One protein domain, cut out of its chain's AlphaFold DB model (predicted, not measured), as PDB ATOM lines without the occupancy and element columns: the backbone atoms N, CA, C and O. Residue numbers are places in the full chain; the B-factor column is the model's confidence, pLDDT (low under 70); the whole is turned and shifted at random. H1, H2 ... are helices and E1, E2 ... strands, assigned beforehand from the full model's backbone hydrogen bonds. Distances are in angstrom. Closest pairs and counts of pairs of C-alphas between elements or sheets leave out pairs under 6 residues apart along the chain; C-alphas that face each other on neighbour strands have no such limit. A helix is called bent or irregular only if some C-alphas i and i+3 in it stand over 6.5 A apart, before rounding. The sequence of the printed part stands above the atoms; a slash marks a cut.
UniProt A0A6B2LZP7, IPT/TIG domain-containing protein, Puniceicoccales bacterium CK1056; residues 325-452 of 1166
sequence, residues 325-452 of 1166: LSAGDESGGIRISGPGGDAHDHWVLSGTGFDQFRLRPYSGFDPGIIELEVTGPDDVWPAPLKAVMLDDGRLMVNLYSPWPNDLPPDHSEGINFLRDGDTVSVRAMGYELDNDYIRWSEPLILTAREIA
ATOM      1  N   LEU A 325     244.196 151.439 224.889       92.12
ATOM      2  CA  LEU A 325     243.468 152.504 224.205       92.12
ATOM      3  C   LEU A 325     243.274 152.123 222.734       92.12
ATOM      4  O   LEU A 325     244.171 151.576 222.094       92.12
ATOM      5  N   SER A 326     242.092 152.395 222.197       90.31
ATOM      6  CA  SER A 326     241.691 152.086 220.825       90.31
ATOM      7  C   SER A 326     240.726 153.149 220.297       90.31
ATOM      8  O   SER A 326     240.090 153.862 221.071       90.31
ATOM      9  N   ALA A 327     240.619 153.260 218.971       81.19
ATOM     10  CA  ALA A 327     239.893 154.356 218.326       81.19
ATOM     11  C   ALA A 327     238.402 154.421 218.682       81.19
ATOM     12  O   ALA A 327     237.850 155.512 218.738       81.19
ATOM     13  N   GLY A 328     237.758 153.281 218.955       80.12
ATOM     14  CA  GLY A 328     236.327 153.255 219.254       80.12
ATOM     15  C   GLY A 328     235.498 153.930 218.162       80.12
ATOM     16  O   GLY A 328     235.644 153.608 216.977       80.12
ATOM     17  N   ASP A 329     234.679 154.897 218.572       72.12
ATOM     18  CA  ASP A 329     233.799 155.669 217.691       72.12
ATOM     19  C   ASP A 329     234.602 156.628 216.782       72.12
ATOM     20  O   ASP A 329     234.142 156.983 215.700       72.12
ATOM     21  N   GLU A 330     235.851 156.956 217.138       78.19
ATOM     22  CA  GLU A 330     236.769 157.786 216.338       78.19
ATOM     23  C   GLU A 330     237.606 156.972 215.330       78.19
ATOM     24  O   GLU A 330     238.658 157.415 214.867       78.19
ATOM     25  N   SER A 331     237.185 155.756 214.966       78.75
ATOM     26  CA  SER A 331     237.907 154.921 213.982       78.75
ATOM     27  C   SER A 331     238.050 155.566 212.592       78.75
ATOM     28  O   SER A 331     238.970 155.217 211.849       78.75
ATOM     29  N   GLY A 332     237.186 156.529 212.253       70.31
ATOM     30  CA  GLY A 332     237.286 157.359 211.046       70.31
ATOM     31  C   GLY A 332     238.261 158.542 211.153       70.31
ATOM     32  O   GLY A 332     238.544 159.190 210.139       70.31
ATOM     33  N   GLY A 333     238.791 158.800 212.350       78.38
ATOM     34  CA  GLY A 333     239.582 159.974 212.701       78.38
ATOM     35  C   GLY A 333     238.942 160.795 213.823       78.38
ATOM     36  O   GLY A 333     237.732 160.727 214.015       78.38
ATOM     37  N   ILE A 334     239.755 161.570 214.549       77.75
ATOM     38  CA  ILE A 334     239.260 162.505 215.566       77.75
ATOM     39  C   ILE A 334     238.646 163.718 214.895       77.75
ATOM     40  O   ILE A 334     239.205 164.286 213.958       77.75
ATOM     41  N   ARG A 335     237.494 164.127 215.392       75.31
ATOM     42  CA  ARG A 335     236.743 165.240 214.835       75.31
ATOM     43  C   ARG A 335     237.265 166.571 215.374       75.31
ATOM     44  O   ARG A 335     237.523 166.681 216.572       75.31
ATOM     45  N   ILE A 336     237.413 167.543 214.478       71.75
ATOM     46  CA  ILE A 336     237.772 168.928 214.798       71.75
ATOM     47  C   ILE A 336     236.755 169.888 214.175       71.75
ATOM     48  O   ILE A 336     236.209 169.623 213.095       71.75
ATOM     49  N   SER A 337     236.493 170.997 214.858       63.91
ATOM     50  CA  SER A 337     235.570 172.027 214.385       63.91
ATOM     51  C   SER A 337     236.129 172.801 213.183       63.91
ATOM     52  O   SER A 337     237.292 173.204 213.174       63.91
ATOM     53  N   GLY A 338     235.291 173.021 212.164       58.59
ATOM     54  CA  GLY A 338     235.624 173.864 211.011       58.59
ATOM     55  C   GLY A 338     235.495 175.374 211.293       58.59
ATOM     56  O   GLY A 338     234.998 175.775 212.351       58.59
ATOM     57  N   PRO A 339     235.902 176.247 210.348       50.41
ATOM     58  CA  PRO A 339     235.799 177.699 210.472       50.41
ATOM     59  C   PRO A 339     234.368 178.163 210.781       50.41
ATOM     60  O   PRO A 339     233.448 177.937 209.997       50.41
ATOM     61  N   GLY A 340     234.188 178.857 211.911       45.47
ATOM     62  CA  GLY A 340     232.906 179.455 212.309       45.47
ATOM     63  C   GLY A 340     231.963 178.554 213.117       45.47
ATOM     64  O   GLY A 340     230.835 178.968 213.370       45.47
ATOM     65  N   GLY A 341     232.392 177.356 213.531       49.09
ATOM     66  CA  GLY A 341     231.665 176.545 214.513       49.09
ATOM     67  C   GLY A 341     232.034 176.914 215.953       49.09
ATOM     68  O   GLY A 341     233.215 177.052 216.269       49.09
ATOM     69  N   ASP A 342     231.036 177.039 216.834       49.28
ATOM     70  CA  ASP A 342     231.263 177.005 218.283       49.28
ATOM     71  C   ASP A 342     231.718 175.583 218.646       49.28
ATOM     72  O   ASP A 342     230.928 174.640 218.641       49.28
ATOM     73  N   ALA A 343     233.021 175.416 218.879       46.47
ATOM     74  CA  ALA A 343     233.633 174.113 219.084       46.47
ATOM     75  C   ALA A 343     233.108 173.419 220.352       46.47
ATOM     76  O   ALA A 343     233.389 173.830 221.482       46.47
ATOM     77  N   HIS A 344     232.387 172.317 220.162       54.19
ATOM     78  CA  HIS A 344     232.153 171.301 221.189       54.19
ATOM     79  C   HIS A 344     232.718 169.973 220.691       54.19
ATOM     80  O   HIS A 344     232.007 169.008 220.421       54.19
ATOM     81  N   ASP A 345     234.035 169.965 220.528       58.16
ATOM     82  CA  ASP A 345     234.804 168.788 220.169       58.16
ATOM     83  C   ASP A 345     234.836 167.866 221.400       58.16
ATOM     84  O   ASP A 345     235.374 168.215 222.448       58.16
ATOM     85  N   HIS A 346     234.210 166.697 221.322       66.75
ATOM     86  CA  HIS A 346     234.303 165.651 222.341       66.75
ATOM     87  C   HIS A 346     234.546 164.320 221.638       66.75
ATOM     88  O   HIS A 346     233.887 164.011 220.644       66.75
ATOM     89  N   TRP A 347     235.493 163.531 222.146       75.62
ATOM     90  CA  TRP A 347     235.860 162.243 221.556       75.62
ATOM     91  C   TRP A 347     235.332 161.094 222.401       75.62
ATOM     92  O   TRP A 347     235.336 161.182 223.632       75.62
ATOM     93  N   VAL A 348     234.933 159.999 221.757       76.88
ATOM     94  CA  VAL A 348     234.592 158.752 222.455       76.88
ATOM     95  C   VAL A 348     235.547 157.649 222.010       76.88
ATOM     96  O   VAL A 348     235.380 157.014 220.968       76.88
ATOM     97  N   LEU A 349     236.576 157.418 222.824       84.44
ATOM     98  CA  LEU A 349     237.580 156.380 222.598       84.44
ATOM     99  C   LEU A 349     237.156 155.076 223.277       84.44
ATOM    100  O   LEU A 349     236.373 155.063 224.223       84.44
ATOM    101  N   SER A 350     237.675 153.947 222.807       87.50
ATOM    102  CA  SER A 350     237.420 152.633 223.413       87.50
ATOM    103  C   SER A 350     238.682 152.068 224.050       87.50
ATOM    104  O   SER A 350     239.796 152.465 223.713       87.50
ATOM    105  N   GLY A 351     238.539 151.086 224.930       87.94
ATOM    106  CA  GLY A 351     239.684 150.410 225.526       87.94
ATOM    107  C   GLY A 351     239.305 149.564 226.729       87.94
ATOM    108  O   GLY A 351     238.142 149.200 226.889       87.94
ATOM    109  N   THR A 352     240.291 149.219 227.554       90.25
ATOM    110  CA  THR A 352     240.083 148.375 228.740       90.25
ATOM    111  C   THR A 352     240.970 148.800 229.900       90.25
ATOM    112  O   THR A 352     242.092 149.261 229.682       90.25
ATOM    113  N   GLY A 353     240.518 148.516 231.124       87.44
ATOM    114  CA  GLY A 353     241.307 148.645 232.351       87.44
ATOM    115  C   GLY A 353     241.282 150.033 232.986       87.44
ATOM    116  O   GLY A 353     241.984 150.242 233.966       87.44
ATOM    117  N   PHE A 354     240.503 150.984 232.457       88.25
ATOM    118  CA  PHE A 354     240.426 152.359 232.970       88.25
ATOM    119  C   PHE A 354     239.869 152.443 234.399       88.25
ATOM    120  O   PHE A 354     240.281 153.305 235.170       88.25
ATOM    121  N   ASP A 355     239.005 151.502 234.773       85.81
ATOM    122  CA  ASP A 355     238.431 151.315 236.109       85.81
ATOM    123  C   ASP A 355     239.477 151.001 237.189       85.81
ATOM    124  O   ASP A 355     239.181 151.084 238.378       85.81
ATOM    125  N   GLN A 356     240.709 150.668 236.796       89.12
ATOM    126  CA  GLN A 356     241.831 150.425 237.703       89.12
ATOM    127  C   GLN A 356     242.679 151.681 237.966       89.12
ATOM    128  O   GLN A 356     243.682 151.592 238.677       89.12
ATOM    129  N   PHE A 357     242.292 152.844 237.420       89.12
ATOM    130  CA  PHE A 357     243.080 154.080 237.458       89.12
ATOM    131  C   PHE A 357     242.289 155.321 237.913       89.12
ATOM    132  O   PHE A 357     241.062 155.359 237.832       89.12
ATOM    133  N   ARG A 358     243.013 156.356 238.375       84.00
ATOM    134  CA  ARG A 358     242.510 157.690 238.768       84.00
ATOM    135  C   ARG A 358     243.461 158.829 238.364       84.00
ATOM    136  O   ARG A 358     244.646 158.601 238.142       84.00
ATOM    137  N   LEU A 359     242.979 160.077 238.336       76.25
ATOM    138  CA  LEU A 359     243.732 161.240 237.829       76.25
ATOM    139  C   LEU A 359     244.826 161.764 238.784       76.25
ATOM    140  O   LEU A 359     245.807 162.336 238.318       76.25
ATOM    141  N   ARG A 360     244.695 161.597 240.113       72.44
ATOM    142  CA  ARG A 360     245.693 162.030 241.121       72.44
ATOM    143  C   ARG A 360     245.597 161.236 242.438       72.44
ATOM    144  O   ARG A 360     244.512 160.762 242.768       72.44
ATOM    145  N   PRO A 361     246.681 161.189 243.244       57.47
ATOM    146  CA  PRO A 361     246.695 160.557 244.572       57.47
ATOM    147  C   PRO A 361     246.079 161.418 245.697       57.47
ATOM    148  O   PRO A 361     245.805 160.911 246.784       57.47
ATOM    149  N   TYR A 362     245.827 162.716 245.472       49.78
ATOM    150  CA  TYR A 362     245.179 163.584 246.466       49.78
ATOM    151  C   TYR A 362     243.661 163.353 246.493       49.78
ATOM    152  O   TYR A 362     242.952 163.700 245.554       49.78
ATOM    153  N   SER A 363     243.213 162.736 247.591       47.62
ATOM    154  CA  SER A 363     241.838 162.482 248.050       47.62
ATOM    155  C   SER A 363     240.699 163.106 247.225       47.62
ATOM    156  O   SER A 363     240.389 164.285 247.407       47.62
ATOM    157  N   GLY A 364     240.008 162.287 246.421       53.81
ATOM    158  CA  GLY A 364     238.617 162.578 246.043       53.81
ATOM    159  C   GLY A 364     238.119 162.123 244.670       53.81
ATOM    160  O   GLY A 364     236.932 162.280 244.431       53.81
ATOM    161  N   PHE A 365     238.957 161.597 243.771       58.88
ATOM    162  CA  PHE A 365     238.508 161.249 242.412       58.88
ATOM    163  C   PHE A 365     238.124 159.771 242.272       58.88
ATOM    164  O   PHE A 365     238.886 158.898 242.700       58.88
ATOM    165  N   ASP A 366     236.968 159.519 241.653       64.62
ATOM    166  CA  ASP A 366     236.453 158.173 241.397       64.62
ATOM    167  C   ASP A 366     237.334 157.387 240.401       64.62
ATOM    168  O   ASP A 366     237.954 157.979 239.505       64.62
ATOM    169  N   PRO A 367     237.396 156.048 240.546       74.88
ATOM    170  CA  PRO A 367     237.906 155.134 239.525       74.88
ATOM    171  C   PRO A 367     237.383 155.453 238.120       74.88
ATOM    172  O   PRO A 367     236.202 155.745 237.954       74.88
ATOM    173  N   GLY A 368     238.236 155.348 237.099       73.12
ATOM    174  CA  GLY A 368     237.832 155.551 235.704       73.12
ATOM    175  C   GLY A 368     238.031 156.971 235.167       73.12
ATOM    176  O   GLY A 368     237.748 157.210 233.996       73.12
ATOM    177  N   ILE A 369     238.553 157.909 235.963       79.31
ATOM    178  CA  ILE A 369     238.988 159.219 235.453       79.31
ATOM    179  C   ILE A 369     240.489 159.229 235.228       79.31
ATOM    180  O   ILE A 369     241.272 159.054 236.161       79.31
ATOM    181  N   ILE A 370     240.881 159.504 233.990       84.25
ATOM    182  CA  ILE A 370     242.267 159.461 233.537       84.25
ATOM    183  C   ILE A 370     242.623 160.718 232.737       84.25
ATOM    184  O   ILE A 370     241.762 161.516 232.359       84.25
ATOM    185  N   GLU A 371     243.912 160.900 232.488       86.06
ATOM    186  CA  GLU A 371     244.435 161.943 231.609       86.06
ATOM    187  C   GLU A 371     244.746 161.340 230.237       86.06
ATOM    188  O   GLU A 371     245.142 160.178 230.145       86.06
ATOM    189  N   LEU A 372     244.577 162.113 229.171       86.62
ATOM    190  CA  LEU A 372     245.060 161.780 227.843       86.62
ATOM    191  C   LEU A 372     246.155 162.759 227.441       86.62
ATOM    192  O   LEU A 372     245.952 163.968 227.445       86.62
ATOM    193  N   GLU A 373     247.294 162.228 227.039       86.62
ATOM    194  CA  GLU A 373     248.349 162.977 226.376       86.62
ATOM    195  C   GLU A 373     248.072 162.975 224.869       86.62
ATOM    196  O   GLU A 373     248.029 161.909 224.248       86.62
ATOM    197  N   VAL A 374     247.863 164.160 224.291       82.38
ATOM    198  CA  VAL A 374     247.625 164.339 222.852       82.38
ATOM    199  C   VAL A 374     248.788 165.075 222.210       82.38
ATOM    200  O   VAL A 374     249.121 166.185 222.619       82.38
ATOM    201  N   THR A 375     249.365 164.486 221.166       83.25
ATOM    202  CA  THR A 375     250.496 165.045 220.417       83.25
ATOM    203  C   THR A 375     250.138 165.193 218.938       83.25
ATOM    204  O   THR A 375     249.722 164.225 218.298       83.25
ATOM    205  N   GLY A 376     250.275 166.412 218.405       77.00
ATOM    206  CA  GLY A 376     250.061 166.726 216.987       77.00
ATOM    207  C   GLY A 376     251.278 166.448 216.089       77.00
ATOM    208  O   GLY A 376     252.308 165.983 216.574       77.00
ATOM    209  N   PRO A 377     251.195 166.778 214.786       71.75
ATOM    210  CA  PRO A 377     252.208 166.414 213.787       71.75
ATOM    211  C   PRO A 377     253.592 167.065 213.977       71.75
ATOM    212  O   PRO A 377     254.576 166.514 213.487       71.75
ATOM    213  N   ASP A 378     253.685 168.189 214.697       67.94
ATOM    214  CA  ASP A 378     254.948 168.913 214.923       67.94
ATOM    215  C   ASP A 378     255.590 168.637 216.306       67.94
ATOM    216  O   ASP A 378     256.549 169.315 216.675       67.94
ATOM    217  N   ASP A 379     255.066 167.688 217.102       62.53
ATOM    218  CA  ASP A 379     255.472 167.435 218.508       62.53
ATOM    219  C   ASP A 379     255.418 168.692 219.413       62.53
ATOM    220  O   ASP A 379     256.003 168.748 220.502       62.53
ATOM    221  N   VAL A 380     254.703 169.735 218.980       56.12
ATOM    222  CA  VAL A 380     254.578 170.997 219.712       56.12
ATOM    223  C   VAL A 380     253.585 170.798 220.853       56.12
ATOM    224  O   VAL A 380     252.383 170.877 220.647       56.12
ATOM    225  N   TRP A 381     254.140 170.554 222.043       57.75
ATOM    226  CA  TRP A 381     253.484 170.477 223.354       57.75
ATOM    227  C   TRP A 381     252.349 169.439 223.487       57.75
ATOM    228  O   TRP A 381     251.281 169.613 222.907       57.75
ATOM    229  N   PRO A 382     252.511 168.387 224.319       65.88
ATOM    230  CA  PRO A 382     251.393 167.516 224.651       65.88
ATOM    231  C   PRO A 382     250.294 168.319 225.353       65.88
ATOM    232  O   PRO A 382     250.549 168.972 226.368       65.88
ATOM    233  N   ALA A 383     249.076 168.273 224.818       65.56
ATOM    234  CA  ALA A 383     247.907 168.840 225.477       65.56
ATOM    235  C   ALA A 383     247.325 167.779 226.427       65.56
ATOM    236  O   ALA A 383     246.831 166.757 225.939       65.56
ATOM    237  N   PRO A 384     247.392 167.970 227.760       72.50
ATOM    238  CA  PRO A 384     246.755 167.058 228.695       72.50
ATOM    239  C   PRO A 384     245.239 167.264 228.650       72.50
ATOM    240  O   PRO A 384     244.722 168.304 229.062       72.50
ATOM    241  N   LEU A 385     244.517 166.271 228.143       75.31
ATOM    242  CA  LEU A 385     243.059 166.232 228.162       75.31
ATOM    243  C   LEU A 385     242.580 165.335 229.293       75.31
ATOM    244  O   LEU A 385     243.292 164.442 229.736       75.31
ATOM    245  N   LYS A 386     241.353 165.533 229.764       76.00
ATOM    246  CA  LYS A 386     240.757 164.634 230.758       76.00
ATOM    247  C   LYS A 386     239.777 163.709 230.066       76.00
ATOM    248  O   LYS A 386     239.009 164.155 229.214       76.00
ATOM    249  N   ALA A 387     239.776 162.445 230.465       77.19
ATOM    250  CA  ALA A 387     238.804 161.470 230.010       77.19
ATOM    251  C   ALA A 387     238.106 160.803 231.193       77.19
ATOM    252  O   ALA A 387     238.722 160.520 232.222       77.19
ATOM    253  N   VAL A 388     236.809 160.570 231.031       75.31
ATOM    254  CA  VAL A 388     235.952 159.898 232.004       75.31
ATOM    255  C   VAL A 388     235.475 158.594 231.389       75.31
ATOM    256  O   VAL A 388     234.990 158.572 230.256       75.31
ATOM    257  N   MET A 389     235.637 157.505 232.129       75.88
ATOM    258  CA  MET A 389     235.102 156.207 231.754       75.88
ATOM    259  C   MET A 389     233.575 156.214 231.881       75.88
ATOM    260  O   MET A 389     233.025 156.600 232.908       75.88
ATOM    261  N   LEU A 390     232.907 155.784 230.818       69.12
ATOM    262  CA  LEU A 390     231.471 155.552 230.754       69.12
ATOM    263  C   LEU A 390     231.129 154.175 231.342       69.12
ATOM    264  O   LEU A 390     231.986 153.295 231.423       69.12
ATOM    265  N   ASP A 391     229.858 153.952 231.683       64.88
ATOM    266  CA  ASP A 391     229.383 152.682 232.260       64.88
ATOM    267  C   ASP A 391     229.634 151.462 231.353       64.88
ATOM    268  O   ASP A 391     229.711 150.326 231.823       64.88
ATOM    269  N   ASP A 392     229.759 151.685 230.043       65.38
ATOM    270  CA  ASP A 392     230.071 150.653 229.052       65.38
ATOM    271  C   ASP A 392     231.583 150.404 228.860       65.38
ATOM    272  O   ASP A 392     231.972 149.573 228.036       65.38
ATOM    273  N   GLY A 393     232.435 151.094 229.627       74.19
ATOM    274  CA  GLY A 393     233.892 150.975 229.606       74.19
ATOM    275  C   GLY A 393     234.604 151.845 228.564       74.19
ATOM    276  O   GLY A 393     235.836 151.811 228.499       74.19
ATOM    277  N   ARG A 394     233.882 152.627 227.749       81.50
ATOM    278  CA  ARG A 394     234.483 153.601 226.818       81.50
ATOM    279  C   ARG A 394     234.945 154.862 227.547       81.50
ATOM    280  O   ARG A 394     234.544 155.118 228.673       81.50
ATOM    281  N   LEU A 395     235.790 155.662 226.904       77.31
ATOM    282  CA  LEU A 395     236.306 156.923 227.434       77.31
ATOM    283  C   LEU A 395     235.708 158.108 226.692       77.31
ATOM    284  O   LEU A 395     235.973 158.292 225.504       77.31
ATOM    285  N   MET A 396     234.980 158.951 227.415       76.00
ATOM    286  CA  MET A 396     234.564 160.260 226.932       76.00
ATOM    287  C   MET A 396     235.643 161.292 227.257       76.00
ATOM    288  O   MET A 396     235.989 161.500 228.420       76.00
ATOM    289  N   VAL A 397     236.162 161.957 226.229       76.44
ATOM    290  CA  VAL A 397     237.205 162.978 226.345       76.44
ATOM    291  C   VAL A 397     236.569 164.357 226.450       76.44
ATOM    292  O   VAL A 397     235.753 164.752 225.616       76.44
ATOM    293  N   ASN A 398     236.949 165.107 227.482       64.81
ATOM    294  CA  ASN A 398     236.511 166.479 227.678       64.81
ATOM    295  C   ASN A 398     237.628 167.458 227.295       64.81
ATOM    296  O   ASN A 398     238.671 167.511 227.952       64.81
ATOM    297  N   LEU A 399     237.378 168.236 226.241       58.75
ATOM    298  CA  LEU A 399     238.298 169.231 225.692       58.75
ATOM    299  C   LEU A 399     238.168 170.618 226.356       58.75
ATOM    300  O   LEU A 399     239.059 171.448 226.202       58.75
ATOM    301  N   TYR A 400     237.126 170.855 227.167       52.31
ATOM    302  CA  TYR A 400     236.901 172.115 227.881       52.31
ATOM    303  C   TYR A 400     236.958 171.889 229.400       52.31
ATOM    304  O   TYR A 400     236.007 171.408 230.018       52.31
ATOM    305  N   SER A 401     238.087 172.214 230.039       45.19
ATOM    306  CA  SER A 401     238.242 172.059 231.495       45.19
ATOM    307  C   SER A 401     238.198 173.412 232.218       45.19
ATOM    308  O   SER A 401     239.222 174.088 232.302       45.19
ATOM    309  N   PRO A 402     237.054 173.822 232.802       45.03
ATOM    310  CA  PRO A 402     236.987 174.985 233.674       45.03
ATOM    311  C   PRO A 402     237.332 174.557 235.108       45.03
ATOM    312  O   PRO A 402     236.441 174.348 235.927       45.03
ATOM    313  N   TRP A 403     238.617 174.385 235.433       47.72
ATOM    314  CA  TRP A 403     239.039 174.309 236.841       47.72
ATOM    315  C   TRP A 403     239.554 175.668 237.331       47.72
ATOM    316  O   TRP A 403     240.090 176.444 236.539       47.72
ATOM    317  N   PRO A 404     239.383 175.990 238.625       40.41
ATOM    318  CA  PRO A 404     239.701 177.305 239.157       40.41
ATOM    319  C   PRO A 404     241.223 177.475 239.277       40.41
ATOM    320  O   PRO A 404     241.870 176.712 239.982       40.41
ATOM    321  N   ASN A 405     241.759 178.507 238.626       42.72
ATOM    322  CA  ASN A 405     242.922 179.323 239.011       42.72
ATOM    323  C   ASN A 405     244.312 178.693 239.269       42.72
ATOM    324  O   ASN A 405     245.246 179.468 239.459       42.72
ATOM    325  N   ASP A 406     244.499 177.371 239.228       40.56
ATOM    326  CA  ASP A 406     245.798 176.747 239.568       40.56
ATOM    327  C   ASP A 406     246.603 176.223 238.360       40.56
ATOM    328  O   ASP A 406     247.703 175.695 238.535       40.56
ATOM    329  N   LEU A 407     246.099 176.382 237.130       42.22
ATOM    330  CA  LEU A 407     246.872 176.147 235.903       42.22
ATOM    331  C   LEU A 407     247.115 177.477 235.167       42.22
ATOM    332  O   LEU A 407     246.225 178.331 235.175       42.22
ATOM    333  N   PRO A 408     248.301 177.680 234.552       39.03
ATOM    334  CA  PRO A 408     248.598 178.884 233.779       39.03
ATOM    335  C   PRO A 408     247.504 179.173 232.731       39.03
ATOM    336  O   PRO A 408     246.959 178.220 232.171       39.03
ATOM    337  N   PRO A 409     247.203 180.450 232.422       41.38
ATOM    338  CA  PRO A 409     246.145 180.851 231.480       41.38
ATOM    339  C   PRO A 409     246.280 180.293 230.054       41.38
ATOM    340  O   PRO A 409     245.357 180.430 229.260       41.38
ATOM    341  N   ASP A 410     247.403 179.655 229.730       44.09
ATOM    342  CA  ASP A 410     247.791 179.290 228.367       44.09
ATOM    343  C   ASP A 410     247.251 177.906 227.924       44.09
ATOM    344  O   ASP A 410     247.505 177.470 226.807       44.09
ATOM    345  N   HIS A 411     246.497 177.191 228.774       44.16
ATOM    346  CA  HIS A 411     245.994 175.830 228.492       44.16
ATOM    347  C   HIS A 411     244.566 175.763 227.920       44.16
ATOM    348  O   HIS A 411     244.070 174.671 227.646       44.16
ATOM    349  N   SER A 412     243.885 176.898 227.739       41.78
ATOM    350  CA  SER A 412     242.517 176.936 227.196       41.78
ATOM    351  C   SER A 412     242.435 176.783 225.670       41.78
ATOM    352  O   SER A 412     241.333 176.729 225.137       41.78
ATOM    353  N   GLU A 413     243.565 176.697 224.961       50.06
ATOM    354  CA  GLU A 413     243.630 176.517 223.498       50.06
ATOM    355  C   GLU A 413     243.827 175.039 223.096       50.06
ATOM    356  O   GLU A 413     244.623 174.713 222.214       50.06
ATOM    357  N   GLY A 414     243.134 174.119 223.774       56.75
ATOM    358  CA  GLY A 414     243.192 172.688 223.464       56.75
ATOM    359  C   GLY A 414     242.879 172.409 221.989       56.75
ATOM    360  O   GLY A 414     241.915 172.943 221.460       56.75
ATOM    361  N   ILE A 415     243.730 171.606 221.336       61.84
ATOM    362  CA  ILE A 415     243.658 171.062 219.960       61.84
ATOM    363  C   ILE A 415     243.323 172.004 218.782       61.84
ATOM    364  O   ILE A 415     243.362 171.547 217.643       61.84
ATOM    365  N   ASN A 416     243.087 173.301 218.999       60.78
ATOM    366  CA  ASN A 416     242.734 174.286 217.962       60.78
ATOM    367  C   ASN A 416     243.808 174.470 216.869       60.78
ATOM    368  O   ASN A 416     243.589 175.157 215.873       60.78
ATOM    369  N   PHE A 417     244.993 173.886 217.058       64.50
ATOM    370  CA  PHE A 417     246.074 173.854 216.077       64.50
ATOM    371  C   PHE A 417     245.940 172.719 215.052       64.50
ATOM    372  O   PHE A 417     246.608 172.774 214.018       64.50
ATOM    373  N   LEU A 418     245.133 171.690 215.338       71.31
ATOM    374  CA  LEU A 418     244.933 170.558 214.441       71.31
ATOM    375  C   LEU A 418     244.182 170.999 213.187       71.31
ATOM    376  O   LEU A 418     243.241 171.787 213.242       71.31
ATOM    377  N   ARG A 419     244.599 170.463 212.046       73.75
ATOM    378  CA  ARG A 419     244.000 170.696 210.732       73.75
ATOM    379  C   ARG A 419     243.501 169.381 210.153       73.75
ATOM    380  O   ARG A 419     243.988 168.310 210.519       73.75
ATOM    381  N   ASP A 420     242.550 169.453 209.223       76.31
ATOM    382  CA  ASP A 420     242.074 168.258 208.523       76.31
ATOM    383  C   ASP A 420     243.247 167.477 207.906       76.31
ATOM    384  O   ASP A 420     244.100 168.038 207.214       76.31
ATOM    385  N   GLY A 421     243.286 166.172 208.171       78.69
ATOM    386  CA  GLY A 421     244.335 165.267 207.717       78.69
ATOM    387  C   GLY A 421     245.571 165.172 208.619       78.69
ATOM    388  O   GLY A 421     246.400 164.291 208.373       78.69
ATOM    389  N   ASP A 422     245.700 165.999 209.661       82.75
ATOM    390  CA  ASP A 422     246.822 165.908 210.601       82.75
ATOM    391  C   ASP A 422     246.834 164.552 211.319       82.75
ATOM    392  O   ASP A 422     245.796 163.970 211.625       82.75
ATOM    393  N   THR A 423     248.024 164.021 211.594       86.56
ATOM    394  CA  THR A 423     248.168 162.788 212.381       86.56
ATOM    395  C   THR A 423     248.321 163.137 213.852       86.56
ATOM    396  O   THR A 423     249.129 163.995 214.200       86.56
ATOM    397  N   VAL A 424     247.568 162.451 214.708       86.00
ATOM    398  CA  VAL A 424     247.513 162.710 216.145       86.00
ATOM    399  C   VAL A 424     247.803 161.435 216.919       86.00
ATOM    400  O   VAL A 424     247.204 160.392 216.663       86.00
ATOM    401  N   SER A 425     248.733 161.523 217.865       89.19
ATOM    402  CA  SER A 425     249.052 160.451 218.806       89.19
ATOM    403  C   SER A 425     248.356 160.716 220.135       89.19
ATOM    404  O   SER A 425     248.523 161.787 220.710       89.19
ATOM    405  N   VAL A 426     247.604 159.735 220.633       89.62
ATOM    406  CA  VAL A 426     246.876 159.808 221.906       89.62
ATOM    407  C   VAL A 426     247.358 158.705 222.843       89.62
ATOM    408  O   VAL A 426     247.422 157.539 222.452       89.62
ATOM    409  N   ARG A 427     247.673 159.047 224.093       91.69
ATOM    410  CA  ARG A 427     248.011 158.086 225.155       91.69
ATOM    411  C   ARG A 427     247.161 158.327 226.384       91.69
ATOM    412  O   ARG A 427     247.006 159.466 226.793       91.69
ATOM    413  N   ALA A 428     246.666 157.264 226.999       90.94
ATOM    414  CA  ALA A 428     246.028 157.346 228.304       90.94
ATOM    415  C   ALA A 428     247.074 157.277 229.426       90.94
ATOM    416  O   ALA A 428     248.036 156.517 229.317       90.94
ATOM    417  N   MET A 429     246.868 158.048 230.495       90.25
ATOM    418  CA  MET A 429     247.685 158.093 231.707       90.25
ATOM    419  C   MET A 429     246.791 158.083 232.955       90.25
ATOM    420  O   MET A 429     245.838 158.854 233.053       90.25
ATOM    421  N   GLY A 430     247.132 157.279 233.961       88.62
ATOM    422  CA  GLY A 430     246.441 157.309 235.254       88.62
ATOM    423  C   GLY A 430     247.238 156.671 236.390       88.62
ATOM    424  O   GLY A 430     248.132 155.860 236.151       88.62
ATOM    425  N   TYR A 431     246.908 157.049 237.624       87.19
ATOM    426  CA  TYR A 431     247.432 156.471 238.862       87.19
ATOM    427  C   TYR A 431     246.650 155.205 239.203       87.19
ATOM    428  O   TYR A 431     245.428 155.246 239.307       87.19
ATOM    429  N   GLU A 432     247.340 154.087 239.364       87.81
ATOM    430  CA  GLU A 432     246.750 152.788 239.683       87.81
ATOM    431  C   GLU A 432     246.122 152.800 241.089       87.81
ATOM    432  O   GLU A 432     246.761 153.203 242.060       87.81
ATOM    433  N   LEU A 433     244.871 152.352 241.226       83.00
ATOM    434  CA  LEU A 433     244.111 152.448 242.487       83.00
ATOM    435  C   LEU A 433     244.745 151.680 243.652       83.00
ATOM    436  O   LEU A 433     244.556 152.032 244.815       83.00
ATOM    437  N   ASP A 434     245.469 150.614 243.328       75.88
ATOM    438  CA  ASP A 434     246.019 149.670 244.293       75.88
ATOM    439  C   ASP A 434     247.343 150.129 244.920       75.88
ATOM    440  O   ASP A 434     247.653 149.741 246.051       75.88
ATOM    441  N   ASN A 435     248.151 150.889 244.177       77.06
ATOM    442  CA  ASN A 435     249.548 151.171 244.524       77.06
ATOM    443  C   ASN A 435     250.028 152.586 244.140       77.06
ATOM    444  O   ASN A 435     251.201 152.885 244.336       77.06
ATOM    445  N   ASP A 436     249.144 153.427 243.590       81.44
ATOM    446  CA  ASP A 436     249.397 154.815 243.194       81.44
ATOM    447  C   ASP A 436     250.547 155.033 242.191       81.44
ATOM    448  O   ASP A 436     251.025 156.156 242.018       81.44
ATOM    449  N   TYR A 437     250.975 154.000 241.459       85.88
ATOM    450  CA  TYR A 437     251.925 154.179 240.362       85.88
ATOM    451  C   TYR A 437     251.228 154.663 239.087       85.88
ATOM    452  O   TYR A 437     250.135 154.220 238.737       85.88
ATOM    453  N   ILE A 438     251.896 155.554 238.353       87.56
ATOM    454  CA  ILE A 438     251.415 156.044 237.060       87.56
ATOM    455  C   ILE A 438     251.635 154.961 235.998       87.56
ATOM    456  O   ILE A 438     252.744 154.436 235.847       87.56
ATOM    457  N   ARG A 439     250.591 154.653 235.228       89.38
ATOM    458  CA  ARG A 439     250.655 153.795 234.038       89.38
ATOM    459  C   ARG A 439     250.249 154.570 232.798       89.38
ATOM    460  O   ARG A 439     249.498 155.538 232.884       89.38
ATOM    461  N   TRP A 440     250.743 154.086 231.664       91.44
ATOM    462  CA  TRP A 440     250.485 154.633 230.340       91.44
ATOM    463  C   TRP A 440     249.960 153.539 229.417       91.44
ATOM    464  O   TRP A 440     250.396 152.389 229.516       91.44
ATOM    465  N   SER A 441     249.064 153.896 228.501       93.69
ATOM    466  CA  SER A 441     248.726 153.032 227.371       93.69
ATOM    467  C   SER A 441     249.794 153.113 226.279       93.69
ATOM    468  O   SER A 441     250.556 154.078 226.186       93.69
ATOM    469  N   GLU A 442     249.793 152.133 225.376       91.50
ATOM    470  CA  GLU A 442     250.442 152.300 224.072       91.50
ATOM    471  C   GLU A 442     249.817 153.491 223.308       91.50
ATOM    472  O   GLU A 442     248.631 153.789 223.514       91.50
ATOM    473  N   PRO A 443     250.585 154.193 222.449       90.50
ATOM    474  CA  PRO A 443     250.068 155.304 221.657       90.50
ATOM    475  C   PRO A 443     249.056 154.822 220.615       90.50
ATOM    476  O   PRO A 443     249.328 153.914 219.826       90.50
ATOM    477  N   LEU A 444     247.905 155.482 220.585       92.81
ATOM    478  CA  LEU A 444     246.885 155.342 219.560       92.81
ATOM    479  C   LEU A 444     247.071 156.440 218.510       92.81
ATOM    480  O   LEU A 444     247.034 157.622 218.840       92.81
ATOM    481  N   ILE A 445     247.245 156.051 217.247       90.25
ATOM    482  CA  ILE A 445     247.402 156.993 216.133       90.25
ATOM    483  C   ILE A 445     246.061 157.191 215.429       90.25
ATOM    484  O   ILE A 445     245.466 156.226 214.949       90.25
ATOM    485  N   LEU A 446     245.616 158.441 215.348       88.06
ATOM    486  CA  LEU A 446     244.378 158.870 214.702       88.06
ATOM    487  C   LEU A 446     244.675 159.971 213.678       88.06
ATOM    488  O   LEU A 446     245.747 160.574 213.677       88.06
ATOM    489  N   THR A 447     243.726 160.229 212.785       86.38
ATOM    490  CA  THR A 447     243.793 161.342 211.827       86.38
ATOM    491  C   THR A 447     242.756 162.384 212.214       86.38
ATOM    492  O   THR A 447     241.620 162.012 212.480       86.38
ATOM    493  N   ALA A 448     243.112 163.662 212.242       81.19
ATOM    494  CA  ALA A 448     242.152 164.739 212.426       81.19
ATOM    495  C   ALA A 448     241.247 164.865 211.192       81.19
ATOM    496  O   ALA A 448     241.711 164.767 210.053       81.19
ATOM    497  N   ARG A 449     239.949 165.039 211.425       76.31
ATOM    498  CA  ARG A 449     238.906 165.161 210.410       76.31
ATOM    499  C   ARG A 449     238.063 166.382 210.698       76.31
ATOM    500  O   ARG A 449     237.395 166.442 211.730       76.31
ATOM    501  N   GLU A 450     238.087 167.338 209.785       73.44
ATOM    502  CA  GLU A 450     237.235 168.514 209.900       73.44
ATOM    503  C   GLU A 450     235.783 168.134 209.612       73.44
ATOM    504  O   GLU A 450     235.464 167.502 208.601       73.44
ATOM    505  N   ILE A 451     234.892 168.497 210.533       72.19
ATOM    506  CA  ILE A 451     233.462 168.362 210.299       72.19
ATOM    507  C   ILE A 451     233.011 169.548 209.432       72.19
ATOM    508  O   ILE A 451     233.301 170.700 209.749       72.19
ATOM    509  N   ALA A 452     232.253 169.268 208.365       70.88
ATOM    510  CA  ALA A 452     231.653 170.296 207.517       70.88
ATOM    511  C   ALA A 452     230.883 171.342 208.345       70.88
ATOM    512  O   ALA A 452     230.088 170.993 209.229       70.88
TER     513      ALA A 452
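Overview. This is residues 325 to 452 of the 1166 residues of the protein "IPT/TIG domain-containing protein" of Puniceicoccales bacterium CK1056 (UniProt A0A6B2LZP7). A branched, strongly twisted sheet of eight strands curls into a small barrel, nearly closed, with a gap where E1 and E2 come near each other without being neighbours. H1 packs beside this gap on E2 and E8, and loop residues 403 to 410 stick out. The printed part has 128 residues, with H1 and then E1 to E8 along the chain; it is mostly strand, with under half of the residues in named elements, and antiparallel but for E1 and E8. It is compact, with a radius of gyration of the C-alphas of 14.6 A and spans of 44 by 33 by 27 A.

Arrangement. H1, residues 328 to 332, is irregular, with C-alphas 329 and 332 7.7 A apart; 0 of 1 O i to N i+4 pairs and 1 of 2 O i to N i+3 pairs are within hydrogen-bond range. E1, residues 334 to 337, is parallel to E8, residues 444 to 451, with N 449 and O 334 at 2.7 A. E2, residues 346 to 352, is antiparallel to E5, residues 395 to 398, with N 349 and O 395 at 2.9 A. E3, residues 369 to 375, and E4, residues 383 to 389, form a hairpin, with N 372 and O 385 at 2.7 A. E3, E4 and E5 are a meander, each strand the antiparallel neighbour of the one before. On one side of E6, residues 423 to 432, is E3, with N 373 and O 427 at 2.8 A; on the other side are E8 and E7, residues 438 to 440.

Along the chain. H1 begins at C-alpha 328, (236.327, 153.255, 219.254). E6 spans 29.1 A and E8 20.9 A, ending at C-alpha 451, (233.462, 168.362, 210.299).

Size, cuts and confidence. The printed part has no cut. The links E2 to E3 and E5 to E6 are long. The mean pLDDT of the printed part is 72.1, and residues 398 to 417 are among those under 70.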